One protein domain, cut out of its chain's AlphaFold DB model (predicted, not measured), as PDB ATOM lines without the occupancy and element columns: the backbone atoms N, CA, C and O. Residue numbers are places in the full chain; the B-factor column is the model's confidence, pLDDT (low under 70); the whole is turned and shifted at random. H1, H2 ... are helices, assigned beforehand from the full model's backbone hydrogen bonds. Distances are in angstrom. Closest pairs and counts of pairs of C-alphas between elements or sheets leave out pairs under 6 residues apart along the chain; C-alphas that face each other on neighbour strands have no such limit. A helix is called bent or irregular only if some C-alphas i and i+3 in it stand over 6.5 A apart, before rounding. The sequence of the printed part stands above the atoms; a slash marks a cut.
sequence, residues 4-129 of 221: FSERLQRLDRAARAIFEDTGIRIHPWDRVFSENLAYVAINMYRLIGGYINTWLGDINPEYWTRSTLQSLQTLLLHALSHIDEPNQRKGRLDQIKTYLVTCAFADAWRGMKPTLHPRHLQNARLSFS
ATOM      1  N   PHE A   4      21.897  20.136  11.787       68.81
ATOM      2  CA  PHE A   4      21.084  19.221  12.592       68.81
ATOM      3  C   PHE A   4      19.774  18.867  11.870       68.81
ATOM      4  O   PHE A   4      19.444  17.690  11.710       68.81
ATOM      5  N   SER A   5      19.092  19.875  11.328       75.56
ATOM      6  CA  SER A   5      17.911  19.721  10.475       75.56
ATOM      7  C   SER A   5      18.191  18.866   9.233       75.56
ATOM      8  O   SER A   5      17.378  18.012   8.880       75.56
ATOM      9  N   GLU A   6      19.350  19.031   8.583       81.81
ATOM     10  CA  GLU A   6      19.719  18.211   7.423       81.81
ATOM     11  C   GLU A   6      19.969  16.739   7.803       81.81
ATOM     12  O   GLU A   6      19.480  15.830   7.125       81.81
ATOM     13  N   ARG A   7      20.671  16.478   8.916       80.44
ATOM     14  CA  ARG A   7      20.859  15.115   9.449       80.44
ATOM     15  C   ARG A   7      19.516  14.441   9.730       80.44
ATOM     16  O   ARG A   7      19.321  13.293   9.325       80.44
ATOM     17  N   LEU A   8      18.595  15.148  10.387       77.94
ATOM     18  CA  LEU A   8      17.275  14.622  10.725       77.94
ATOM     19  C   LEU A   8      16.462  14.279   9.465       77.94
ATOM     20  O   LEU A   8      15.889  13.196   9.397       77.94
ATOM     21  N   GLN A   9      16.485  15.134   8.434       79.81
ATOM     22  CA  GLN A   9      15.827  14.862   7.146       79.81
ATOM     23  C   GLN A   9      16.421  13.651   6.409       79.81
ATOM     24  O   GLN A   9      15.685  12.888   5.781       79.81
ATOM     25  N   ARG A  10      17.743  13.442   6.475       82.62
ATOM     26  CA  ARG A  10      18.390  12.251   5.890       82.62
ATOM     27  C   ARG A  10      17.958  10.967   6.608       82.62
ATOM     28  O   ARG A  10      17.683   9.972   5.942       82.62
ATOM     29  N   LEU A  11      17.866  10.997   7.940       81.75
ATOM     30  CA  LEU A  11      17.399   9.867   8.753       81.75
ATOM     31  C   LEU A  11      15.902   9.581   8.557       81.75
ATOM     32  O   LEU A  11      15.531   8.416   8.433       81.75
ATOM     33  N   ASP A  12      15.065  10.618   8.462       77.56
ATOM     34  CA  ASP A  12      13.638  10.504   8.125       77.56
ATOM     35  C   ASP A  12      13.439   9.860   6.749       77.56
ATOM     36  O   ASP A  12      12.749   8.849   6.649       77.56
ATOM     37  N   ARG A  13      14.140  10.331   5.709       81.44
ATOM     38  CA  ARG A  13      14.075   9.717   4.373       81.44
ATOM     39  C   ARG A  13      14.515   8.248   4.375       81.44
ATOM     40  O   ARG A  13      13.845   7.422   3.763       81.44
ATOM     41  N   ALA A  14      15.615   7.917   5.054       81.31
ATOM     42  CA  ALA A  14      16.121   6.545   5.113       81.31
ATOM     43  C   ALA A  14      15.157   5.598   5.849       81.31
ATOM     44  O   ALA A  14      14.906   4.489   5.386       81.31
ATOM     45  N   ALA A  15      14.587   6.038   6.972       76.69
ATOM     46  CA  ALA A  15      13.630   5.239   7.729       76.69
ATOM     47  C   ALA A  15      12.271   5.125   7.025       76.69
ATOM     48  O   ALA A  15      11.672   4.058   7.074       76.69
ATOM     49  N   ARG A  16      11.797   6.173   6.331       76.44
ATOM     50  CA  ARG A  16      10.588   6.102   5.489       76.44
ATOM     51  C   ARG A  16      10.735   5.088   4.370       76.44
ATOM     52  O   ARG A  16       9.858   4.251   4.239       76.44
ATOM     53  N   ALA A  17      11.857   5.101   3.649       78.81
ATOM     54  CA  ALA A  17      12.132   4.102   2.619       78.81
ATOM     55  C   ALA A  17      12.105   2.673   3.191       78.81
ATOM     56  O   ALA A  17      11.556   1.777   2.563       78.81
ATOM     57  N   ILE A  18      12.617   2.470   4.414       74.81
ATOM     58  CA  ILE A  18      12.481   1.192   5.128       74.81
ATOM     59  C   ILE A  18      11.011   0.917   5.483       74.81
ATOM     60  O   ILE A  18      10.538  -0.178   5.235       74.81
ATOM     61  N   PHE A  19      10.241   1.848   6.044       73.00
ATOM     62  CA  PHE A  19       8.833   1.582   6.387       73.00
ATOM     63  C   PHE A  19       7.942   1.319   5.160       73.00
ATOM     64  O   PHE A  19       7.042   0.486   5.233       73.00
ATOM     65  N   GLU A  20       8.218   1.984   4.038       73.75
ATOM     66  CA  GLU A  20       7.564   1.764   2.744       73.75
ATOM     67  C   GLU A  20       7.934   0.398   2.151       73.75
ATOM     68  O   GLU A  20       7.033  -0.344   1.767       73.75
ATOM     69  N   ASP A  21       9.223   0.033   2.151       71.25
ATOM     70  CA  ASP A  21       9.696  -1.296   1.736       71.25
ATOM     71  C   ASP A  21       9.099  -2.406   2.606       71.25
ATOM     72  O   ASP A  21       8.663  -3.421   2.083       71.25
ATOM     73  N   THR A  22       9.049  -2.206   3.927       64.06
ATOM     74  CA  THR A  22       8.759  -3.257   4.924       64.06
ATOM     75  C   THR A  22       7.293  -3.366   5.352       64.06
ATOM     76  O   THR A  22       6.949  -4.214   6.178       64.06
ATOM     77  N   GLY A  23       6.422  -2.478   4.860       64.62
ATOM     78  CA  GLY A  23       4.987  -2.448   5.173       64.62
ATOM     79  C   GLY A  23       4.615  -2.052   6.613       64.62
ATOM     80  O   GLY A  23       3.424  -1.999   6.938       64.62
ATOM     81  N   ILE A  24       5.588  -1.756   7.482       68.19
ATOM     82  CA  ILE A  24       5.366  -1.380   8.887       68.19
ATOM     83  C   ILE A  24       4.654  -0.025   8.958       68.19
ATOM     84  O   ILE A  24       5.162   0.981   8.461       68.19
ATOM     85  N   ARG A  25       3.513   0.042   9.656       65.75
ATOM     86  CA  ARG A  25       2.794   1.300   9.904       65.75
ATOM     87  C   ARG A  25       2.952   1.716  11.366       65.75
ATOM     88  O   ARG A  25       2.524   1.032  12.286       65.75
ATOM     89  N   ILE A  26       3.580   2.864  11.595       65.75
ATOM     90  CA  ILE A  26       3.691   3.432  12.944       65.75
ATOM     91  C   ILE A  26       2.312   3.922  13.398       65.75
ATOM     92  O   ILE A  26       1.595   4.567  12.627       65.75
ATOM     93  N   HIS A  27       1.946   3.645  14.652       66.19
ATOM     94  CA  HIS A  27       0.637   4.019  15.185       66.19
ATOM     95  C   HIS A  27       0.372   5.540  15.067       66.19
ATOM     96  O   HIS A  27       1.216   6.329  15.500       66.19
ATOM     97  N   PRO A  28      -0.821   6.000  14.626       56.84
ATOM     98  CA  PRO A  28      -1.172   7.426  14.499       56.84
ATOM     99  C   PRO A  28      -1.183   8.284  15.782       56.84
ATOM    100  O   PRO A  28      -1.693   9.405  15.738       56.84
ATOM    101  N   TRP A  29      -0.655   7.793  16.909       60.34
ATOM    102  CA  TRP A  29      -0.376   8.582  18.121       60.34
ATOM    103  C   TRP A  29       1.125   8.900  18.254       60.34
ATOM    104  O   TRP A  29       1.474   9.973  18.738       60.34
ATOM    105  N   ASP A  30       2.008   8.061  17.700       64.50
ATOM    106  CA  ASP A  30       3.452   8.298  17.560       64.50
ATOM    107  C   ASP A  30       3.750   9.256  16.373       64.50
ATOM    108  O   ASP A  30       4.706   9.072  15.621       64.50
ATOM    109  N   ARG A  31       2.913  10.291  16.167       53.44
ATOM    110  CA  ARG A  31       2.922  11.158  14.960       53.44
ATOM    111  C   ARG A  31       4.226  11.917  14.728       53.44
ATOM    112  O   ARG A  31       4.487  12.354  13.608       53.44
ATOM    113  N   VAL A  32       5.023  12.117  15.774       62.03
ATOM    114  CA  VAL A  32       6.329  12.765  15.668       62.03
ATOM    115  C   VAL A  32       7.364  11.703  15.328       62.03
ATOM    116  O   VAL A  32       7.900  11.024  16.209       62.03
ATOM    117  N   PHE A  33       7.674  11.593  14.034       61.47
ATOM    118  CA  PHE A  33       8.878  10.898  13.603       61.47
ATOM    119  C   PHE A  33      10.079  11.485  14.359       61.47
ATOM    120  O   PHE A  33      10.297  12.696  14.368       61.47
ATOM    121  N   SER A  34      10.844  10.624  15.024       71.69
ATOM    122  CA  SER A  34      11.979  11.026  15.853       71.69
ATOM    123  C   SER A  34      13.246  10.328  15.384       71.69
ATOM    124  O   SER A  34      13.194   9.188  14.926       71.69
ATOM    125  N   GLU A  35      14.398  10.975  15.568       75.50
ATOM    126  CA  GLU A  35      15.710  10.382  15.267       75.50
ATOM    127  C   GLU A  35      15.888   9.001  15.938       75.50
ATOM    128  O   GLU A  35      16.435   8.079  15.341       75.50
ATOM    129  N   ASN A  36      15.339   8.811  17.143       78.62
ATOM    130  CA  ASN A  36      15.320   7.514  17.821       78.62
ATOM    131  C   ASN A  36      14.546   6.449  17.018       78.62
ATOM    132  O   ASN A  36      15.076   5.369  16.777       78.62
ATOM    133  N   LEU A  37      13.333   6.764  16.549       73.56
ATOM    134  CA  LEU A  37      12.525   5.849  15.735       73.56
ATOM    135  C   LEU A  37      13.195   5.539  14.383       73.56
ATOM    136  O   LEU A  37      13.134   4.400  13.921       73.56
ATOM    137  N   ALA A  38      13.913   6.515  13.812       74.38
ATOM    138  CA  ALA A  38      14.766   6.320  12.641       74.38
ATOM    139  C   ALA A  38      15.852   5.262  12.890       74.38
ATOM    140  O   ALA A  38      15.984   4.309  12.122       74.38
ATOM    141  N   TYR A  39      16.609   5.399  13.987       82.12
ATOM    142  CA  TYR A  39      17.648   4.431  14.347       82.12
ATOM    143  C   TYR A  39      17.080   3.043  14.632       82.12
ATOM    144  O   TYR A  39      17.704   2.063  14.237       82.12
ATOM    145  N   VAL A  40      15.915   2.935  15.281       79.88
ATOM    146  CA  VAL A  40      15.261   1.640  15.538       79.88
ATOM    147  C   VAL A  40      14.984   0.914  14.218       79.88
ATOM    148  O   VAL A  40      15.408  -0.231  14.056       79.88
ATOM    149  N   ALA A  41      14.369   1.597  13.245       75.88
ATOM    150  CA  ALA A  41      14.074   1.037  11.925       75.88
ATOM    151  C   ALA A  41      15.342   0.632  11.157       75.88
ATOM    152  O   ALA A  41      15.449  -0.498  10.683       75.88
ATOM    153  N   ILE A  42      16.338   1.523  11.098       78.06
ATOM    154  CA  ILE A  42      17.623   1.272  10.425       78.06
ATOM    155  C   ILE A  42      18.362   0.090  11.068       78.06
ATOM    156  O   ILE A  42      18.922  -0.748  10.361       78.06
ATOM    157  N   ASN A  43      18.364  -0.014  12.398       81.69
ATOM    158  CA  ASN A  43      19.040  -1.102  13.104       81.69
ATOM    159  C   ASN A  43      18.299  -2.434  12.963       81.69
ATOM    160  O   ASN A  43      18.953  -3.457  12.778       81.69
ATOM    161  N   MET A  44      16.962  -2.444  12.986       79.56
ATOM    162  CA  MET A  44      16.184  -3.643  12.662       79.56
ATOM    163  C   MET A  44      16.473  -4.110  11.231       79.56
ATOM    164  O   MET A  44      16.854  -5.262  11.039       79.56
ATOM    165  N   TYR A  45      16.415  -3.212  10.243       75.19
ATOM    166  CA  TYR A  45      16.744  -3.545   8.855       75.19
ATOM    167  C   TYR A  45      18.191  -4.045   8.693       75.19
ATOM    168  O   TYR A  45      18.445  -4.965   7.928       75.19
ATOM    169  N   ARG A  46      19.160  -3.533   9.462       79.56
ATOM    170  CA  ARG A  46      20.531  -4.087   9.485       79.56
ATOM    171  C   ARG A  46      20.626  -5.477  10.119       79.56
ATOM    172  O   ARG A  46      21.466  -6.266   9.703       79.56
ATOM    173  N   LEU A  47      19.809  -5.777  11.129       76.50
ATOM    174  CA  LEU A  47      19.851  -7.058  11.842       76.50
ATOM    175  C   LEU A  47      19.224  -8.207  11.045       76.50
ATOM    176  O   LEU A  47      19.734  -9.328  11.135       76.50
ATOM    177  N   ILE A  48      18.145  -7.933  10.301       74.19
ATOM    178  CA  ILE A  48      17.344  -8.954   9.602       74.19
ATOM    179  C   ILE A  48      17.134  -8.701   8.099       74.19
ATOM    180  O   ILE A  48      16.589  -9.559   7.413       74.19
ATOM    181  N   GLY A  49      17.605  -7.581   7.546       72.81
ATOM    182  CA  GLY A  49      17.499  -7.264   6.116       72.81
ATOM    183  C   GLY A  49      16.059  -7.265   5.602       72.81
ATOM    184  O   GLY A  49      15.106  -7.074   6.358       72.81
ATOM    185  N   GLY A  50      15.901  -7.570   4.311       59.19
ATOM    186  CA  GLY A  50      14.595  -7.721   3.661       59.19
ATOM    187  C   GLY A  50      13.726  -8.876   4.190       59.19
ATOM    188  O   GLY A  50      12.548  -8.933   3.849       59.19
ATOM    189  N   TYR A  51      14.233  -9.763   5.063       63.06
ATOM    190  CA  TYR A  51      13.400 -10.797   5.706       63.06
ATOM    191  C   TYR A  51      12.312 -10.201   6.613       63.06
ATOM    192  O   TYR A  51      11.319 -10.866   6.898       63.06
ATOM    193  N   ILE A  52      12.461  -8.938   7.029       60.84
ATOM    194  CA  ILE A  52      11.461  -8.207   7.814       60.84
ATOM    195  C   ILE A  52      10.084  -8.125   7.118       60.84
ATOM    196  O   ILE A  52       9.055  -8.200   7.791       60.84
ATOM    197  N   ASN A  53      10.055  -8.075   5.779       54.12
ATOM    198  CA  ASN A  53       8.824  -8.117   4.981       54.12
ATOM    199  C   ASN A  53       8.067  -9.435   5.175       54.12
ATOM    200  O   ASN A  53       6.868  -9.463   5.441       54.12
ATOM    201  N   THR A  54       8.798 -10.549   5.116       57.34
ATOM    202  CA  THR A  54       8.260 -11.901   5.325       57.34
ATOM    203  C   THR A  54       7.915 -12.184   6.789       57.34
ATOM    204  O   THR A  54       7.383 -13.246   7.104       57.34
ATOM    205  N   TRP A  55       8.259 -11.276   7.699       60.31
ATOM    206  CA  TRP A  55       8.153 -11.448   9.143       60.31
ATOM    207  C   TRP A  55       6.936 -10.784   9.752       60.31
ATOM    208  O   TRP A  55       6.290 -11.375  10.614       60.31
ATOM    209  N   LEU A  56       6.669  -9.546   9.339       60.59
ATOM    210  CA  LEU A  56       5.673  -8.698   9.982       60.59
ATOM    211  C   LEU A  56       4.363  -8.617   9.187       60.59
ATOM    212  O   LEU A  56       3.394  -8.095   9.716       60.59
ATOM    213  N   GLY A  57       4.297  -9.183   7.975       61.12
ATOM    214  CA  GLY A  57       3.065  -9.241   7.175       61.12
ATOM    215  C   GLY A  57       1.930 -10.073   7.798       61.12
ATOM    216  O   GLY A  57       0.763  -9.759   7.580       61.12
ATOM    217  N   ASP A  58       2.253 -11.081   8.618       63.72
ATOM    218  CA  ASP A  58       1.264 -11.950   9.288       63.72
ATOM    219  C   ASP A  58       0.628 -11.309  10.543       63.72
ATOM    220  O   ASP A  58      -0.281 -11.874  11.153       63.72
ATOM    221  N   ILE A  59       1.131 -10.147  10.973       68.62
ATOM    222  CA  ILE A  59       0.760  -9.461  12.216       68.62
ATOM    223  C   ILE A  59       0.324  -8.048  11.843       68.62
ATOM    224  O   ILE A  59       1.017  -7.384  11.085       68.62
ATOM    225  N   ASN A  60      -0.797  -7.551  12.371       65.56
ATOM    226  CA  ASN A  60      -1.374  -6.302  11.878       65.56
ATOM    227  C   ASN A  60      -0.374  -5.128  11.944       65.56
ATOM    228  O   ASN A  60      -0.036  -4.681  13.049       65.56
ATOM    229  N   PRO A  61       0.064  -4.571  10.793       58.94
ATOM    230  CA  PRO A  61       1.021  -3.481  10.782       58.94
ATOM    231  C   PRO A  61       0.438  -2.183  11.350       58.94
ATOM    232  O   PRO A  61       1.206  -1.301  11.689       58.94
ATOM    233  N   GLU A  62      -0.882  -2.045  11.502       55.88
ATOM    234  CA  GLU A  62      -1.532  -0.804  11.962       55.88
ATOM    235  C   GLU A  62      -1.324  -0.490  13.462       55.88
ATOM    236  O   GLU A  62      -1.648   0.612  13.907       55.88
ATOM    237  N   TYR A  63      -0.770  -1.429  14.242       61.09
ATOM    238  CA  TYR A  63      -0.633  -1.320  15.703       61.09
ATOM    239  C   TYR A  63       0.815  -1.308  16.227       61.09
ATOM    240  O   TYR A  63       1.040  -1.482  17.428       61.09
ATOM    241  N   TRP A  64       1.814  -1.059  15.374       71.50
ATOM    242  CA  TRP A  64       3.201  -0.936  15.833       71.50
ATOM    243  C   TRP A  64       3.430   0.413  16.516       71.50
ATOM    244  O   TRP A  64       3.575   1.456  15.875       71.50
ATOM    245  N   THR A  65       3.477   0.386  17.846       75.44
ATOM    246  CA  THR A  65       3.934   1.521  18.650       75.44
ATOM    247  C   THR A  65       5.461   1.574  18.677       75.44
ATOM    248  O   THR A  65       6.155   0.562  18.503       75.44
ATOM    249  N   ARG A  66       6.009   2.749  18.990       76.94
ATOM    250  CA  ARG A  66       7.449   2.936  19.217       76.94
ATOM    251  C   ARG A  66       8.023   1.961  20.253       76.94
ATOM    252  O   ARG A  66       9.131   1.466  20.058       76.94
ATOM    253  N   SER A  67       7.293   1.666  21.332       78.31
ATOM    254  CA  SER A  67       7.761   0.750  22.383       78.31
ATOM    255  C   SER A  67       7.774  -0.713  21.926       78.31
ATOM    256  O   SER A  67       8.697  -1.447  22.285       78.31
ATOM    257  N   THR A  68       6.823  -1.128  21.080       79.12
ATOM    258  CA  THR A  68       6.837  -2.442  20.417       79.12
ATOM    259  C   THR A  68       8.053  -2.564  19.489       79.12
ATOM    260  O   THR A  68       8.807  -3.527  19.602       79.12
ATOM    261  N   LEU A  69       8.326  -1.562  18.644       79.88
ATOM    262  CA  LEU A  69       9.492  -1.568  17.742       79.88
ATOM    263  C   LEU A  69      10.832  -1.601  18.501       79.88
ATOM    264  O   LEU A  69      11.701  -2.413  18.189       79.88
ATOM    265  N   GLN A  70      10.988  -0.781  19.546       83.56
ATOM    266  CA  GLN A  70      12.186  -0.789  20.399       83.56
ATOM    267  C   GLN A  70      12.387  -2.141  21.102       83.56
ATOM    268  O   GLN A  70      13.501  -2.662  21.133       83.56
ATOM    269  N   SER A  71      11.308  -2.745  21.612       85.00
ATOM    270  CA  SER A  71      11.361  -4.061  22.262       85.00
ATOM    271  C   SER A  71      11.747  -5.171  21.275       85.00
ATOM    272  O   SER A  71      12.528  -6.055  21.630       85.00
ATOM    273  N   LEU A  72      11.267  -5.102  20.026       85.31
ATOM    274  CA  LEU A  72      11.657  -6.027  18.959       85.31
ATOM    275  C   LEU A  72      13.132  -5.855  18.573       85.31
ATOM    276  O   LEU A  72      13.846  -6.850  18.474       85.31
ATOM    277  N   GLN A  73      13.625  -4.622  18.429       85.50
ATOM    278  CA  GLN A  73      15.048  -4.376  18.180       85.50
ATOM    279  C   GLN A  73      15.925  -4.970  19.298       85.50
ATOM    280  O   GLN A  73      16.935  -5.609  19.008       85.50
ATOM    281  N   THR A  74      15.543  -4.798  20.571       87.62
ATOM    282  CA  THR A  74      16.269  -5.378  21.715       87.62
ATOM    283  C   THR A  74      16.250  -6.908  21.700       87.62
ATOM    284  O   THR A  74      17.289  -7.524  21.935       87.62
ATOM    285  N   LEU A  75      15.103  -7.525  21.395       88.12
ATOM    286  CA  LEU A  75      14.976  -8.976  21.227       88.12
ATOM    287  C   LEU A  75      15.904  -9.496  20.120       88.12
ATOM    288  O   LEU A  75      16.667 -10.428  20.357       88.12
ATOM    289  N   LEU A  76      15.871  -8.876  18.938       87.69
ATOM    290  CA  LEU A  76      16.692  -9.274  17.792       87.69
ATOM    291  C   LEU A  76      18.189  -9.098  18.068       87.69
ATOM    292  O   LEU A  76      18.972  -9.981  17.739       87.69
ATOM    293  N   LEU A  77      18.595  -7.999  18.709       87.50
ATOM    294  CA  LEU A  77      19.994  -7.789  19.085       87.50
ATOM    295  C   LEU A  77      20.484  -8.896  20.033       87.50
ATOM    296  O   LEU A  77      21.560  -9.441  19.824       87.50
ATOM    297  N   HIS A  78      19.682  -9.250  21.040       86.19
ATOM    298  CA  HIS A  78      20.037 -10.250  22.050       86.19
ATOM    299  C   HIS A  78      20.008 -11.690  21.523       86.19
ATOM    300  O   HIS A  78      20.836 -12.512  21.897       86.19
ATOM    301  N   ALA A  79      19.041 -12.024  20.668       85.69
ATOM    302  CA  ALA A  79      18.867 -13.387  20.180       85.69
ATOM    303  C   ALA A  79      19.825 -13.759  19.033       85.69
ATOM    304  O   ALA A  79      19.906 -14.937  18.687       85.69
ATOM    305  N   LEU A  80      20.521 -12.774  18.445       86.38
ATOM    306  CA  LEU A  80      21.416 -12.931  17.290       86.38
ATOM    307  C   LEU A  80      22.867 -12.492  17.571       86.38
ATOM    308  O   LEU A  80      23.698 -12.578  16.669       86.38
ATOM    309  N   SER A  81      23.190 -12.010  18.779       83.88
ATOM    310  CA  SER A  81      24.494 -11.399  19.114       83.88
ATOM    311  C   SER A  81      25.702 -12.327  18.977       83.88
ATOM    312  O   SER A  81      26.832 -11.844  18.952       83.88
ATOM    313  N   HIS A  82      25.475 -13.640  18.942       80.94
ATOM    314  CA  HIS A  82      26.509 -14.681  18.901       80.94
ATOM    315  C   HIS A  82      26.263 -15.683  17.757       80.94
ATOM    316  O   HIS A  82      26.641 -16.846  17.863       80.94
ATOM    317  N   ILE A  83      25.561 -15.260  16.695       84.06
ATOM    318  CA  ILE A  83      25.226 -16.114  15.546       84.06
ATOM    319  C   ILE A  83      25.724 -15.466  14.252       84.06
ATOM    320  O   ILE A  83      25.025 -14.665  13.617       84.06
ATOM    321  N   ASP A  84      26.940 -15.855  13.874       82.19
ATOM    322  CA  ASP A  84      27.615 -15.399  12.656       82.19
ATOM    323  C   ASP A  84      27.222 -16.229  11.421       82.19
ATOM    324  O   ASP A  84      27.115 -15.688  10.322       82.19
ATOM    325  N   GLU A  85      26.942 -17.526  11.597       86.69
ATOM    326  CA  GLU A  85      26.554 -18.438  10.512       86.69
ATOM    327  C   GLU A  85      25.167 -18.066   9.938       86.69
ATOM    328  O   GLU A  85      24.160 -18.165  10.655       86.69
ATOM    329  N   PRO A  86      25.055 -17.683   8.645       82.19
ATOM    330  CA  PRO A  86      23.802 -17.207   8.057       82.19
ATOM    331  C   PRO A  86      22.630 -18.186   8.183       82.19
ATOM    332  O   PRO A  86      21.497 -17.763   8.423       82.19
ATOM    333  N   ASN A  87      22.885 -19.493   8.065       84.44
ATOM    334  CA  ASN A  87      21.836 -20.510   8.154       84.44
ATOM    335  C   ASN A  87      21.303 -20.668   9.586       84.44
ATOM    336  O   ASN A  87      20.091 -20.758   9.792       84.44
ATOM    337  N   GLN A  88      22.189 -20.628  10.586       84.81
ATOM    338  CA  GLN A  88      21.797 -20.637  11.998       84.81
ATOM    339  C   GLN A  88      21.046 -19.355  12.365       84.81
ATOM    340  O   GLN A  88      20.025 -19.413  13.054       84.81
ATOM    341  N   ARG A  89      21.500 -18.204  11.848       84.88
ATOM    342  CA  ARG A  89      20.838 -16.910  12.037       84.88
ATOM    343  C   ARG A  89      19.412 -16.958  11.499       84.88
ATOM    344  O   ARG A  89      18.493 -16.586  12.221       84.88
ATOM    345  N   LYS A  90      19.214 -17.488  10.286       83.25
ATOM    346  CA  LYS A  90      17.888 -17.710   9.689       83.25
ATOM    347  C   LYS A  90      17.021 -18.663  10.524       83.25
ATOM    348  O   LYS A  90      15.879 -18.332  10.814       83.25
ATOM    349  N   GLY A  91      17.557 -19.796  10.980       85.88
ATOM    350  CA  GLY A  91      16.804 -20.736  11.821       85.88
ATOM    351  C   GLY A  91      16.370 -20.136  13.166       85.88
ATOM    352  O   GLY A  91      15.219 -20.282  13.574       85.88
ATOM    353  N   ARG A  92      17.265 -19.399  13.842       87.69
ATOM    354  CA  ARG A  92      16.958 -18.676  15.089       87.69
ATOM    355  C   ARG A  92      15.914 -17.590  14.870       87.69
ATOM    356  O   ARG A  92      15.029 -17.403  15.703       87.69
ATOM    357  N   LEU A  93      16.016 -16.899  13.742       85.69
ATOM    358  CA  LEU A  93      15.010 -15.970  13.269       85.69
ATOM    359  C   LEU A  93      13.647 -16.686  13.146       85.69
ATOM    360  O   LEU A  93      12.706 -16.295  13.838       85.69
ATOM    361  N   ASP A  94      13.520 -17.737  12.341       84.94
ATOM    362  CA  ASP A  94      12.225 -18.388  12.082       84.94
ATOM    363  C   ASP A  94      11.544 -18.916  13.372       84.94
ATOM    364  O   ASP A  94      10.316 -18.854  13.504       84.94
ATOM    365  N   GLN A  95      12.326 -19.322  14.385       88.50
ATOM    366  CA  GLN A  95      11.830 -19.633  15.738       88.50
ATOM    367  C   GLN A  95      11.180 -18.421  16.431       88.50
ATOM    368  O   GLN A  95      10.068 -18.529  16.956       88.50
ATOM    369  N   ILE A  96      11.850 -17.262  16.424       88.06
ATOM    370  CA  ILE A  96      11.341 -16.014  17.018       88.06
ATOM    371  C   ILE A  96      10.061 -15.569  16.309       88.06
ATOM    372  O   ILE A  96       9.087 -15.228  16.984       88.06
ATOM    373  N   LYS A  97      10.026 -15.619  14.968       84.69
ATOM    374  CA  LYS A  97       8.815 -15.305  14.196       84.69
ATOM    375  C   LYS A  97       7.653 -16.194  14.641       84.69
ATOM    376  O   LYS A  97       6.600 -15.681  15.015       84.69
ATOM    377  N   THR A  98       7.860 -17.510  14.647       85.88
ATOM    378  CA  THR A  98       6.826 -18.499  14.993       85.88
ATOM    379  C   THR A  98       6.259 -18.259  16.395       85.88
ATOM    380  O   THR A  98       5.041 -18.266  16.579       85.88
ATOM    381  N   TYR A  99       7.120 -17.967  17.374       88.50
ATOM    382  CA  TYR A  99       6.705 -17.618  18.734       88.50
ATOM    383  C   TYR A  99       5.843 -16.347  18.772       88.50
ATOM    384  O   TYR A  99       4.746 -16.352  19.330       88.50
ATOM    385  N   LEU A 100       6.312 -15.258  18.150       86.81
ATOM    386  CA  LEU A 100       5.630 -13.962  18.171       86.81
ATOM    387  C   LEU A 100       4.277 -13.995  17.450       86.81
ATOM    388  O   LEU A 100       3.306 -13.437  17.964       86.81
ATOM    389  N   VAL A 101       4.200 -14.689  16.311       84.50
ATOM    390  CA  VAL A 101       2.943 -14.958  15.600       84.50
ATOM    391  C   VAL A 101       1.997 -15.758  16.499       84.50
ATOM    392  O   VAL A 101       0.861 -15.342  16.696       84.50
ATOM    393  N   THR A 102       2.468 -16.840  17.130       86.38
ATOM    394  CA  THR A 102       1.636 -17.665  18.028       86.38
ATOM    395  C   THR A 102       1.043 -16.842  19.178       86.38
ATOM    396  O   THR A 102      -0.155 -16.943  19.436       86.38
ATOM    397  N   CYS A 103       1.826 -15.971  19.827       85.94
ATOM    398  CA  CYS A 103       1.305 -15.063  20.857       85.94
ATOM    399  C   CYS A 103       0.268 -14.074  20.300       85.94
ATOM    400  O   CYS A 103      -0.793 -13.898  20.894       85.94
ATOM    401  N   ALA A 104       0.548 -13.446  19.153       83.12
ATOM    402  CA  ALA A 104      -0.362 -12.484  18.530       83.12
ATOM    403  C   ALA A 104      -1.700 -13.117  18.100       83.12
ATOM    404  O   ALA A 104      -2.735 -12.458  18.176       83.12
ATOM    405  N   PHE A 105      -1.691 -14.384  17.669       83.06
ATOM    406  CA  PHE A 105      -2.896 -15.140  17.314       83.06
ATOM    407  C   PHE A 105      -3.656 -15.680  18.535       83.06
ATOM    408  O   PHE A 105      -4.886 -15.693  18.517       83.06
ATOM    409  N   ALA A 106      -2.963 -16.081  19.608       83.06
ATOM    410  CA  ALA A 106      -3.601 -16.527  20.850       83.06
ATOM    411  C   ALA A 106      -4.453 -15.413  21.487       83.06
ATOM    412  O   ALA A 106      -5.605 -15.648  21.854       83.06
ATOM    413  N   ASP A 107      -3.930 -14.184  21.531       76.44
ATOM    414  CA  ASP A 107      -4.671 -13.008  22.007       76.44
ATOM    415  C   ASP A 107      -5.828 -12.618  21.060       76.44
ATOM    416  O   ASP A 107      -6.854 -12.089  21.494       76.44
ATOM    417  N   ALA A 108      -5.708 -12.929  19.765       75.56
ATOM    418  CA  ALA A 108      -6.680 -12.581  18.727       75.56
ATOM    419  C   ALA A 108      -7.922 -13.493  18.646       75.56
ATOM    420  O   ALA A 108      -8.821 -13.217  17.846       75.56
ATOM    421  N   TRP A 109      -8.024 -14.531  19.490       67.88
ATOM    422  CA  TRP A 109      -9.082 -15.565  19.485       67.88
ATOM    423  C   TRP A 109     -10.531 -15.021  19.427       67.88
ATOM    424  O   TRP A 109     -11.455 -15.724  19.026       67.88
ATOM    425  N   ARG A 110     -10.764 -13.756  19.799       66.38
ATOM    426  CA  ARG A 110     -12.083 -13.089  19.784       66.38
ATOM    427  C   ARG A 110     -12.400 -12.321  18.488       66.38
ATOM    428  O   ARG A 110     -13.121 -11.330  18.536       66.38
ATOM    429  N   GLY A 111     -11.864 -12.753  17.345       66.25
ATOM    430  CA  GLY A 111     -12.127 -12.119  16.042       66.25
ATOM    431  C   GLY A 111     -11.439 -10.763  15.855       66.25
ATOM    432  O   GLY A 111     -11.891  -9.943  15.059       66.25
ATOM    433  N   MET A 112     -10.358 -10.509  16.596       70.06
ATOM    434  CA  MET A 112      -9.512  -9.327  16.411       70.06
ATOM    435  C   MET A 112      -8.389  -9.633  15.413       70.06
ATOM    436  O   MET A 112      -8.028 -10.790  15.215       70.06
ATOM    437  N   LYS A 113      -7.796  -8.609  14.783       72.88
ATOM    438  CA  LYS A 113      -6.582  -8.816  13.976       72.88
ATOM    439  C   LYS A 113      -5.392  -9.159  14.904       72.88
ATOM    440  O   LYS A 113      -5.189  -8.425  15.878       72.88
ATOM    441  N   PRO A 114      -4.571 -10.187  14.599       74.25
ATOM    442  CA  PRO A 114      -3.362 -10.522  15.359       74.25
ATOM    443  C   PRO A 114      -2.464  -9.308  15.588       74.25
ATOM    444  O   PRO A 114      -2.091  -8.622  14.638       74.25
ATOM    445  N   THR A 115      -2.135  -9.024  16.849       77.88
ATOM    446  CA  THR A 115      -1.423  -7.801  17.251       77.88
ATOM    447  C   THR A 115      -0.322  -8.124  18.262       77.88
ATOM    448  O   THR A 115      -0.510  -8.930  19.172       77.88
ATOM    449  N   LEU A 116       0.850  -7.494  18.117       79.12
ATOM    450  CA  LEU A 116       1.958  -7.656  19.060       79.12
ATOM    451  C   LEU A 116       1.922  -6.610  20.174       79.12
ATOM    452  O   LEU A 116       2.179  -5.425  19.960       79.12
ATOM    453  N   HIS A 117       1.688  -7.082  21.396       79.31
ATOM    454  CA  HIS A 117       1.847  -6.288  22.606       79.31
ATOM    455  C   HIS A 117       3.298  -6.350  23.125       79.31
ATOM    456  O   HIS A 117       3.948  -7.392  22.992       79.31
ATOM    457  N   PRO A 118       3.815  -5.296  23.793       78.38
ATOM    458  CA  PRO A 118       5.169  -5.295  24.362       78.38
ATOM    459  C   PRO A 118       5.470  -6.491  25.281       78.38
ATOM    460  O   PRO A 118       6.599  -6.980  25.307       78.38
ATOM    461  N   ARG A 119       4.453  -7.027  25.975       82.75
ATOM    462  CA  ARG A 119       4.558  -8.243  26.798       82.75
ATOM    463  C   ARG A 119       5.004  -9.474  25.995       82.75
ATOM    464  O   ARG A 119       5.776 -10.274  26.509       82.75
ATOM    465  N   HIS A 120       4.575  -9.621  24.740       86.38
ATOM    466  CA  HIS A 120       4.972 -10.751  23.886       86.38
ATOM    467  C   HIS A 120       6.462 -10.697  23.558       86.38
ATOM    468  O   HIS A 120       7.140 -11.716  23.595       86.38
ATOM    469  N   LEU A 121       6.986  -9.492  23.326       86.62
ATOM    470  CA  LEU A 121       8.404  -9.258  23.056       86.62
ATOM    471  C   LEU A 121       9.264  -9.429  24.319       86.62
ATOM    472  O   LEU A 121      10.375  -9.946  24.232       86.62
ATOM    473  N   GLN A 122       8.742  -9.071  25.497       84.00
ATOM    474  CA  GLN A 122       9.385  -9.364  26.785       84.00
ATOM    475  C   GLN A 122       9.445 -10.874  27.063       84.00
ATOM    476  O   GLN A 122      10.514 -11.386  27.390       84.00
ATOM    477  N   ASN A 123       8.338 -11.598  26.873       86.75
ATOM    478  CA  ASN A 123       8.300 -13.053  27.038       86.75
ATOM    479  C   ASN A 123       9.225 -13.753  26.028       86.75
ATOM    480  O   ASN A 123      10.031 -14.592  26.420       86.75
ATOM    481  N   ALA A 124       9.183 -13.347  24.754       87.62
ATOM    482  CA  ALA A 124      10.095 -13.838  23.726       87.62
ATOM    483  C   ALA A 124      11.558 -13.581  24.108       87.62
ATOM    484  O   ALA A 124      12.392 -14.466  23.947       87.62
ATOM    485  N   ARG A 125      11.887 -12.412  24.679       86.69
ATOM    486  CA  ARG A 125      13.247 -12.140  25.164       86.69
ATOM    487  C   ARG A 125      13.675 -13.142  26.232       86.69
ATOM    488  O   ARG A 125      14.806 -13.592  26.164       86.69
ATOM    489  N   LEU A 126      12.798 -13.531  27.159       85.06
ATOM    490  CA  LEU A 126      13.102 -14.583  28.139       85.06
ATOM    491  C   LEU A 126      13.283 -15.957  27.469       85.06
ATOM    492  O   LEU A 126      14.243 -16.654  27.777       85.06
ATOM    493  N   SER A 127      12.415 -16.330  26.523       85.69
ATOM    494  CA  SER A 127      12.491 -17.617  25.806       85.69
ATOM    495  C   SER A 127      13.690 -17.737  24.856       85.69
ATOM    496  O   SER A 127      14.186 -18.837  24.631       85.69
ATOM    497  N   PHE A 128      14.166 -16.620  24.301       86.06
ATOM    498  CA  PHE A 128      15.314 -16.561  23.391       86.06
ATOM    499  C   PHE A 128      16.573 -15.969  24.038       86.06
ATOM    500  O   PHE A 128      17.566 -15.737  23.339       86.06
ATOM    501  N   SER A 129      16.557 -15.760  25.359       76.00
ATOM    502  CA  SER A 129      17.747 -15.396  26.121       76.00
ATOM    503  C   SER A 129      18.800 -16.486  25.994       76.00
ATOM    504  O   SER A 129      18.517 -17.676  26.131       76.00
TER     505      SER A 129
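This is residues 4 to 129 of the 221 residues of an uncharacterized protein of Gibberella fujikuroi (strain CBS 195.34 / IMI 58289 / NRRL A-6831) (UniProt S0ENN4). The long helix H4 runs along one side of the domain; H3 and H5 lie side by side next to it, H5 packing slantwise on residues 96 to 104 of H4 and H3 meeting H4 near the turn that joins them; the first part of H2 packs on H3, and H1 packs on H2, away from H4. H2 is sharply kinked near residue 48, and between H1 and H2 the chain folds back through a long link, residues 23 to 34. The printed part has 126 residues with five named helices, in the order H1, H2, H3, H4, H5, and no named strand; its class is all helix. It is compact, with a radius of gyration of the C-alphas of 14.6 A, and the C-alphas span 42 by 39 by 22 A along their three main axes.

The longest helix is H4, residues 86 to 110. It touches H5, residues 118 to 127, with its residues 96 to 104 alone; the closest C-alphas are those of Cys 103 and His 120, 6.4 A apart. The two run opposite ways at a steep tilt of 45 degrees. H4 and H3, residues 66 to 80, form a helical hairpin and only just touch, with 3 pairs of C-alphas within 8 A. H4 touches H3 with residues 89 to 92 alone and H3 touches H4 with residues 79 to 80 alone, and the closest C-alphas, those of Leu 80 and Arg 89, are 6.6 A apart. They run opposite ways at a steep tilt of 38 degrees, only just past shallow. H3 touches H5 at a shallow tilt of 10 degrees, the same way, with the C-alphas of Thr 68 and Pro 118 closest at 5.1 A. H3 is the hub, touching three other helices; the third is H2, residues 35 to 56. H2 touches H3 with residues 37 to 47 alone, at a steep tilt of 63 degrees, and the closest C-alphas are those of Met 44 and Gln 73, 5.7 A apart. H2 and H4 are close but not clearly touching, about perpendicular at 87 degrees, with the C-alphas of Trp 55 and Lys 97 closest at 6.4 A. H1, residues 4 to 22, touches H2 at a shallow tilt of 16 degrees, the same way, and the closest C-alphas are those of Thr 22 and Asn 53, 4.9 A apart. H1 is apart from H3, H4 and H5, and H2 is apart from H5. The helix packing is part aligned and part crossed: of the five pairs that touch, two are at a shallow tilt. In H1, H3 and H5 every O i to N i+4 pair is within hydrogen-bond range; in H2 it is 13 of 18 and in H4 20 of 21.

H4 is 38.0 A from first to last C-alpha, and C-alpha 110 is at (-12.083, -13.089, 19.784). It is irregular, with C-alphas 107 and 110 7.7 A apart. H5 measures 14.4 A and H3 21.2 A. H2 measures 22.2 A and is irregular too: it has a kink of 101 degrees near residue 48, and C-alphas 47 and 50 are 9.7 A apart. H1 measures 26.8 A and begins at C-alpha 4, at (21.084, 19.221, 12.592). H5 ends at C-alpha 127, at (12.491, -17.617, 25.806).

The two C-alphas farthest apart, those of Phe 4 and Arg 110, are 46.9 A apart. The printed part has no cut. The link from H1 to H2, 12 residues, is long; those from H2 to H3 and from H4 to H5 are short, and that from H3 to H4 is tight. The mean pLDDT of the printed part is 76.7, and 30 residues are under 70: residue 4 and residues 22 to 33, 50 to 63 and 109 to 111.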